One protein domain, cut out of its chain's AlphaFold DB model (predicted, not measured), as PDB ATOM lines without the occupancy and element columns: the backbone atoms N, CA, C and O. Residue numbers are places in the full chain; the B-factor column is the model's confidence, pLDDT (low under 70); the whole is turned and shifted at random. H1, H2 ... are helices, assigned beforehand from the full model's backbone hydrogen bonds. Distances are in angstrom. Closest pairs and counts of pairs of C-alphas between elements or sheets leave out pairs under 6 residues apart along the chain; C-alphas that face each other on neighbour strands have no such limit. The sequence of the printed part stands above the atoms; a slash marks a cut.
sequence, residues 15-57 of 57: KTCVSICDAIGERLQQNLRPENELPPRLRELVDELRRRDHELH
ATOM      1  N   LYS A  15     -37.454  -6.650  10.111       93.62
ATOM      2  CA  LYS A  15     -38.529  -6.891  11.084       93.62
ATOM      3  C   LYS A  15     -38.089  -7.907  12.126       93.62
ATOM      4  O   LYS A  15     -38.299  -7.677  13.311       93.62
ATOM      5  N   THR A  16     -37.432  -8.978  11.695       92.25
ATOM      6  CA  THR A  16     -36.903 -10.005  12.592       92.25
ATOM      7  C   THR A  16     -35.847  -9.419  13.533       92.25
ATOM      8  O   THR A  16     -35.905  -9.660  14.737       92.25
ATOM      9  N   CYS A  17     -34.947  -8.564  13.033       93.06
ATOM     10  CA  CYS A  17     -34.004  -7.825  13.879       93.06
ATOM     11  C   CYS A  17     -34.711  -6.959  14.934       93.06
ATOM     12  O   CYS A  17     -34.335  -7.002  16.104       93.06
ATOM     13  N   VAL A  18     -35.738  -6.197  14.541       95.19
ATOM     14  CA  VAL A  18     -36.516  -5.362  15.473       95.19
ATOM     15  C   VAL A  18     -37.180  -6.224  16.545       95.19
ATOM     16  O   VAL A  18     -36.994  -5.963  17.727       95.19
ATOM     17  N   SER A  19     -37.849  -7.314  16.158       96.56
ATOM     18  CA  SER A  19     -38.498  -8.221  17.112       96.56
ATOM     19  C   SER A  19     -37.515  -8.867  18.095       96.56
ATOM     20  O   SER A  19     -37.855  -9.065  19.260       96.56
ATOM     21  N   ILE A  20     -36.287  -9.175  17.658       95.50
ATOM     22  CA  ILE A  20     -35.228  -9.667  18.548       95.50
ATOM     23  C   ILE A  20     -34.824  -8.582  19.552       95.50
ATOM     24  O   ILE A  20     -34.748  -8.863  20.748       95.50
ATOM     25  N   CYS A  21     -34.582  -7.354  19.090       95.56
ATOM     26  CA  CYS A  21     -34.233  -6.232  19.961       95.56
ATOM     27  C   CYS A  21     -35.331  -5.941  20.989       95.56
ATOM     28  O   CYS A  21     -35.016  -5.762  22.165       95.56
ATOM     29  N   ASP A  22     -36.596  -5.960  20.570       96.56
ATOM     30  CA  ASP A  22     -37.744  -5.737  21.449       96.56
ATOM     31  C   ASP A  22     -37.825  -6.826  22.525       96.56
ATOM     32  O   ASP A  22     -37.844  -6.525  23.718       96.56
ATOM     33  N   ALA A  23     -37.758  -8.102  22.126       96.75
ATOM     34  CA  ALA A  23     -37.812  -9.228  23.057       96.75
ATOM     35  C   ALA A  23     -36.633  -9.238  24.048       96.75
ATOM     36  O   ALA A  23     -36.798  -9.577  25.225       96.75
ATOM     37  N   ILE A  24     -35.431  -8.868  23.590       95.81
ATOM     38  CA  ILE A  24     -34.266  -8.696  24.465       95.81
ATOM     39  C   ILE A  24     -34.506  -7.529  25.425       95.81
ATOM     40  O   ILE A  24     -34.274  -7.685  26.621       95.81
ATOM     41  N   GLY A  25     -34.999  -6.392  24.931       92.88
ATOM     42  CA  GLY A  25     -35.310  -5.210  25.732       92.88
ATOM     43  C   GLY A  25     -36.310  -5.508  26.849       92.88
ATOM     44  O   GLY A  25     -36.034  -5.212  28.012       92.88
ATOM     45  N   GLU A  26     -37.418  -6.177  26.528       94.12
ATOM     46  CA  GLU A  26     -38.417  -6.619  27.509       94.12
ATOM     47  C   GLU A  26     -37.798  -7.535  28.570       94.12
ATOM     48  O   GLU A  26     -37.995  -7.347  29.774       94.12
ATOM     49  N   ARG A  27     -36.996  -8.515  28.140       94.00
ATOM     50  CA  ARG A  27     -36.354  -9.460  29.057       94.00
ATOM     51  C   ARG A  27     -35.327  -8.765  29.954       94.00
ATOM     52  O   ARG A  27     -35.235  -9.098  31.136       94.00
ATOM     53  N   LEU A  28     -34.578  -7.797  29.432       92.31
ATOM     54  CA  LEU A  28     -33.649  -6.993  30.221       92.31
ATOM     55  C   LEU A  28     -34.395  -6.158  31.258       92.31
ATOM     56  O   LEU A  28     -34.000  -6.179  32.415       92.31
ATOM     57  N   GLN A  29     -35.503  -5.508  30.904       88.38
ATOM     58  CA  GLN A  29     -36.307  -4.740  31.866       88.38
ATOM     59  C   GLN A  29     -36.872  -5.608  33.000       88.38
ATOM     60  O   GLN A  29     -36.936  -5.172  34.148       88.38
ATOM     61  N   GLN A  30     -37.268  -6.847  32.694       87.75
ATOM     62  CA  GLN A  30     -37.776  -7.783  33.700       87.75
ATOM     63  C   GLN A  30     -36.696  -8.228  34.696       87.75
ATOM     64  O   GLN A  30     -36.988  -8.347  35.887       87.75
ATOM     65  N   ASN A  31     -35.473  -8.480  34.216       88.50
ATOM     66  CA  ASN A  31     -34.380  -9.041  35.023       88.50
ATOM     67  C   ASN A  31     -33.488  -7.973  35.669       88.50
ATOM     68  O   ASN A  31     -33.055  -8.131  36.804       88.50
ATOM     69  N   LEU A  32     -33.226  -6.881  34.957       84.19
ATOM     70  CA  LEU A  32     -32.430  -5.739  35.394       84.19
ATOM     71  C   LEU A  32     -33.364  -4.600  35.782       84.19
ATOM     72  O   LEU A  32     -33.261  -3.504  35.230       84.19
ATOM     73  N   ARG A  33     -34.316  -4.870  36.688       72.75
ATOM     74  CA  ARG A  33     -35.214  -3.821  37.183       72.75
ATOM     75  C   ARG A  33     -34.346  -2.637  37.607       72.75
ATOM     76  O   ARG A  33     -33.516  -2.830  38.496       72.75
ATOM     77  N   PRO A  34     -34.482  -1.463  36.966       69.88
ATOM     78  CA  PRO A  34     -33.691  -0.316  37.357       69.88
ATOM     79  C   PRO A  34     -33.968  -0.068  38.835       69.88
ATOM     80  O   PRO A  34     -35.126   0.002  39.256       69.88
ATOM     81  N   GLU A  35     -32.911  -0.020  39.641       75.50
ATOM     82  CA  GLU A  35     -33.035   0.446  41.012       75.50
ATOM     83  C   GLU A  35     -33.569   1.878  40.929       75.50
ATOM     84  O   GLU A  35     -32.891   2.780  40.441       75.50
ATOM     85  N   ASN A  36     -34.827   2.071  41.336       75.44
ATOM     86  CA  ASN A  36     -35.482   3.380  41.281       75.44
ATOM     87  C   ASN A  36     -34.777   4.411  42.173       75.44
ATOM     88  O   ASN A  36     -34.980   5.613  42.012       75.44
ATOM     89  N   GLU A  37     -33.952   3.943  43.110       83.88
ATOM     90  CA  GLU A  37     -33.207   4.773  44.035       83.88
ATOM     91  C   GLU A  37     -31.737   4.380  44.036       83.88
ATOM     92  O   GLU A  37     -31.385   3.206  44.133       83.88
ATOM     93  N   LEU A  38     -30.870   5.391  43.982       86.88
ATOM     94  CA  LEU A  38     -29.445   5.184  44.180       86.88
ATOM     95  C   LEU A  38     -29.194   4.652  45.600       86.88
ATOM     96  O   LEU A  38     -29.757   5.199  46.560       86.88
ATOM     97  N   PRO A  39     -28.280   3.677  45.761       91.62
ATOM     98  CA  PRO A  39     -27.776   3.287  47.068       91.62
ATOM     99  C   PRO A  39     -27.352   4.518  47.888       91.62
ATOM    100  O   PRO A  39     -26.762   5.441  47.316       91.62
ATOM    101  N   PRO A  40     -27.585   4.551  49.216       91.69
ATOM    102  CA  PRO A  40     -27.380   5.751  50.036       91.69
ATOM    103  C   PRO A  40     -26.010   6.410  49.848       91.69
ATOM    104  O   PRO A  40     -25.923   7.612  49.618       91.69
ATOM    105  N   ARG A  41     -24.946   5.600  49.814       94.31
ATOM    106  CA  ARG A  41     -23.575   6.077  49.594       94.31
ATOM    107  C   ARG A  41     -23.368   6.698  48.211       94.31
ATOM    108  O   ARG A  41     -22.616   7.655  48.078       94.31
ATOM    109  N   LEU A  42     -23.995   6.150  47.169       94.19
ATOM    110  CA  LEU A  42     -23.904   6.723  45.822       94.19
ATOM    111  C   LEU A  42     -24.656   8.049  45.736       94.19
ATOM    112  O   LEU A  42     -24.153   8.977  45.112       94.19
ATOM    113  N   ARG A  43     -25.811   8.161  46.399       94.69
ATOM    114  CA  ARG A  43     -26.547   9.424  46.498       94.69
ATOM    115  C   ARG A  43     -25.708  10.508  47.178       94.69
ATOM    116  O   ARG A  43     -25.530  11.567  46.594       94.69
ATOM    117  N   GLU A  44     -25.110  10.205  48.331       96.62
ATOM    118  CA  GLU A  44     -24.217  11.131  49.044       96.62
ATOM    119  C   GLU A  44     -23.049  11.611  48.168       96.62
ATOM    120  O   GLU A  44     -22.742  12.801  48.135       96.62
ATOM    121  N   LEU A  45     -22.417  10.701  47.417       97.12
ATOM    122  CA  LEU A  45     -21.319  11.049  46.512       97.12
ATOM    123  C   LEU A  45     -21.772  11.946  45.353       97.12
ATOM    124  O   LEU A  45     -21.052  12.872  44.986       97.12
ATOM    125  N   VAL A  46     -22.946  11.679  44.775       96.44
ATOM    126  CA  VAL A  46     -23.518  12.497  43.695       96.44
ATOM    127  C   VAL A  46     -23.897  13.889  44.200       96.44
ATOM    128  O   VAL A  46     -23.630  14.875  43.516       96.44
ATOM    129  N   ASP A  47     -24.483  13.981  45.391       96.44
ATOM    130  CA  ASP A  47     -24.862  15.256  46.001       96.44
ATOM    131  C   ASP A  47     -23.625  16.103  46.331       96.44
ATOM    132  O   ASP A  47     -23.590  17.299  46.039       96.44
ATOM    133  N   GLU A  48     -22.569  15.475  46.849       97.00
ATOM    134  CA  GLU A  48     -21.292  16.140  47.111       97.00
ATOM    135  C   GLU A  48     -20.607  16.615  45.821       97.00
ATOM    136  O   GLU A  48     -20.055  17.715  45.783       97.00
ATOM    137  N   LEU A  49     -20.660  15.813  44.753       96.94
ATOM    138  CA  LEU A  49     -20.110  16.191  43.451       96.94
ATOM    139  C   LEU A  49     -20.832  17.417  42.880       96.94
ATOM    140  O   LEU A  49     -20.181  18.393  42.515       96.94
ATOM    141  N   ARG A  50     -22.170  17.417  42.899       96.12
ATOM    142  CA  ARG A  50     -22.981  18.570  42.472       96.12
ATOM    143  C   ARG A  50     -22.680  19.818  43.294       96.12
ATOM    144  O   ARG A  50     -22.578  20.904  42.735       96.12
ATOM    145  N   ARG A  51     -22.537  19.675  44.615       96.75
ATOM    146  CA  ARG A  51     -22.215  20.793  45.507       96.75
ATOM    147  C   ARG A  51     -20.893  21.455  45.118       96.75
ATOM    148  O   ARG A  51     -20.846  22.673  45.009       96.75
ATOM    149  N   ARG A  52     -19.851  20.664  44.855       96.38
ATOM    150  CA  ARG A  52     -18.536  21.183  44.442       96.38
ATOM    151  C   ARG A  52     -18.571  21.855  43.079       96.38
ATOM    152  O   ARG A  52     -17.966  22.908  42.930       96.38
ATOM    153  N   ASP A  53     -19.292  21.287  42.116       95.75
ATOM    154  CA  ASP A  53     -19.466  21.919  40.804       95.75
ATOM    155  C   ASP A  53     -20.152  23.288  40.931       95.75
ATOM    156  O   ASP A  53     -19.753  24.242  40.270       95.75
ATOM    157  N   HIS A  54     -21.133  23.419  41.830       92.19
ATOM    158  CA  HIS A  54     -21.771  24.702  42.128       92.19
ATOM    159  C   HIS A  54     -20.860  25.692  42.869       92.19
ATOM    160  O   HIS A  54     -20.983  26.886  42.641       92.19
ATOM    161  N   GLU A  55     -19.972  25.224  43.749       91.69
ATOM    162  CA  GLU A  55     -18.995  26.068  44.460       91.69
ATOM    163  C   GLU A  55     -17.850  26.556  43.546       91.69
ATOM    164  O   GLU A  55     -17.174  27.532  43.870       91.69
ATOM    165  N   LEU A  56     -17.616  25.881  42.416       82.81
ATOM    166  CA  LEU A  56     -16.609  26.233  41.406       82.81
ATOM    167  C   LEU A  56     -17.126  27.225  40.340       82.81
ATOM    168  O   LEU A  56     -16.376  27.578  39.421       82.81
ATOM    169  N   HIS A  57     -18.381  27.666  40.444       61.12
ATOM    170  CA  HIS A  57     -19.050  28.616  39.546       61.12
ATOM    171  C   HIS A  57     -19.473  29.889  40.284       61.12
ATOM    172  O   HIS A  57     -19.499  30.946  39.613       61.12
TER     173      HIS A  57
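Overview. This is residues 15 to 57 of the 57 residues of an uncharacterized protein of Bradyrhizobium australiense (UniProt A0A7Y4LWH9). The longest helix, H1, and a second helix of nearly its length, H2, are the two arms of a wide, open V, and the link of residues 32 to 39 is its stretched base. The helices do not meet, and the space between the arms is empty. The printed part has 43 residues, with two named helices in the order H1, H2 and no named strand; the class is all helix, with 33 residues in named elements. The whole is extended, with a radius of gyration of the C-alphas of 18.1 A, and the C-alphas span 51 by 23 by 9 A.

Along the chain. H1 is residues 15 to 31, 24.4 A from first to last C-alpha; it begins at C-alpha 15 (-38.529, -6.891, 11.084) and ends at C-alpha 31 (-34.380, -9.041, 35.023). H2 is residues 40 to 55, 22.7 A long by the same measure, from C-alpha 40 (-27.380, 5.751, 50.036) to C-alpha 55 (-18.995, 26.068, 44.460).

Arrangement. H1 and H2 are apart, with no C-alpha of the one within 8 A of the other. A short link of 8 residues joins them. H1 runs mainly along z and H2 mainly along y. Residues 15 to 37, of which 15 to 31 belong to H1, stand free, and so do residues 47 to 57, of which 47 to 55 belong to H2. In H1 and H2 every backbone O i to N i+4 pair is within hydrogen-bond range.

Size, cuts and confidence. The two C-alphas farthest apart are those of Thr 16 and Glu 55, at 51.4 A. The printed part has no cut and ends at His 57, the chain's last residue. The mean pLDDT of the printed part is 90.6, and Pro 34 and His 57 are under 70.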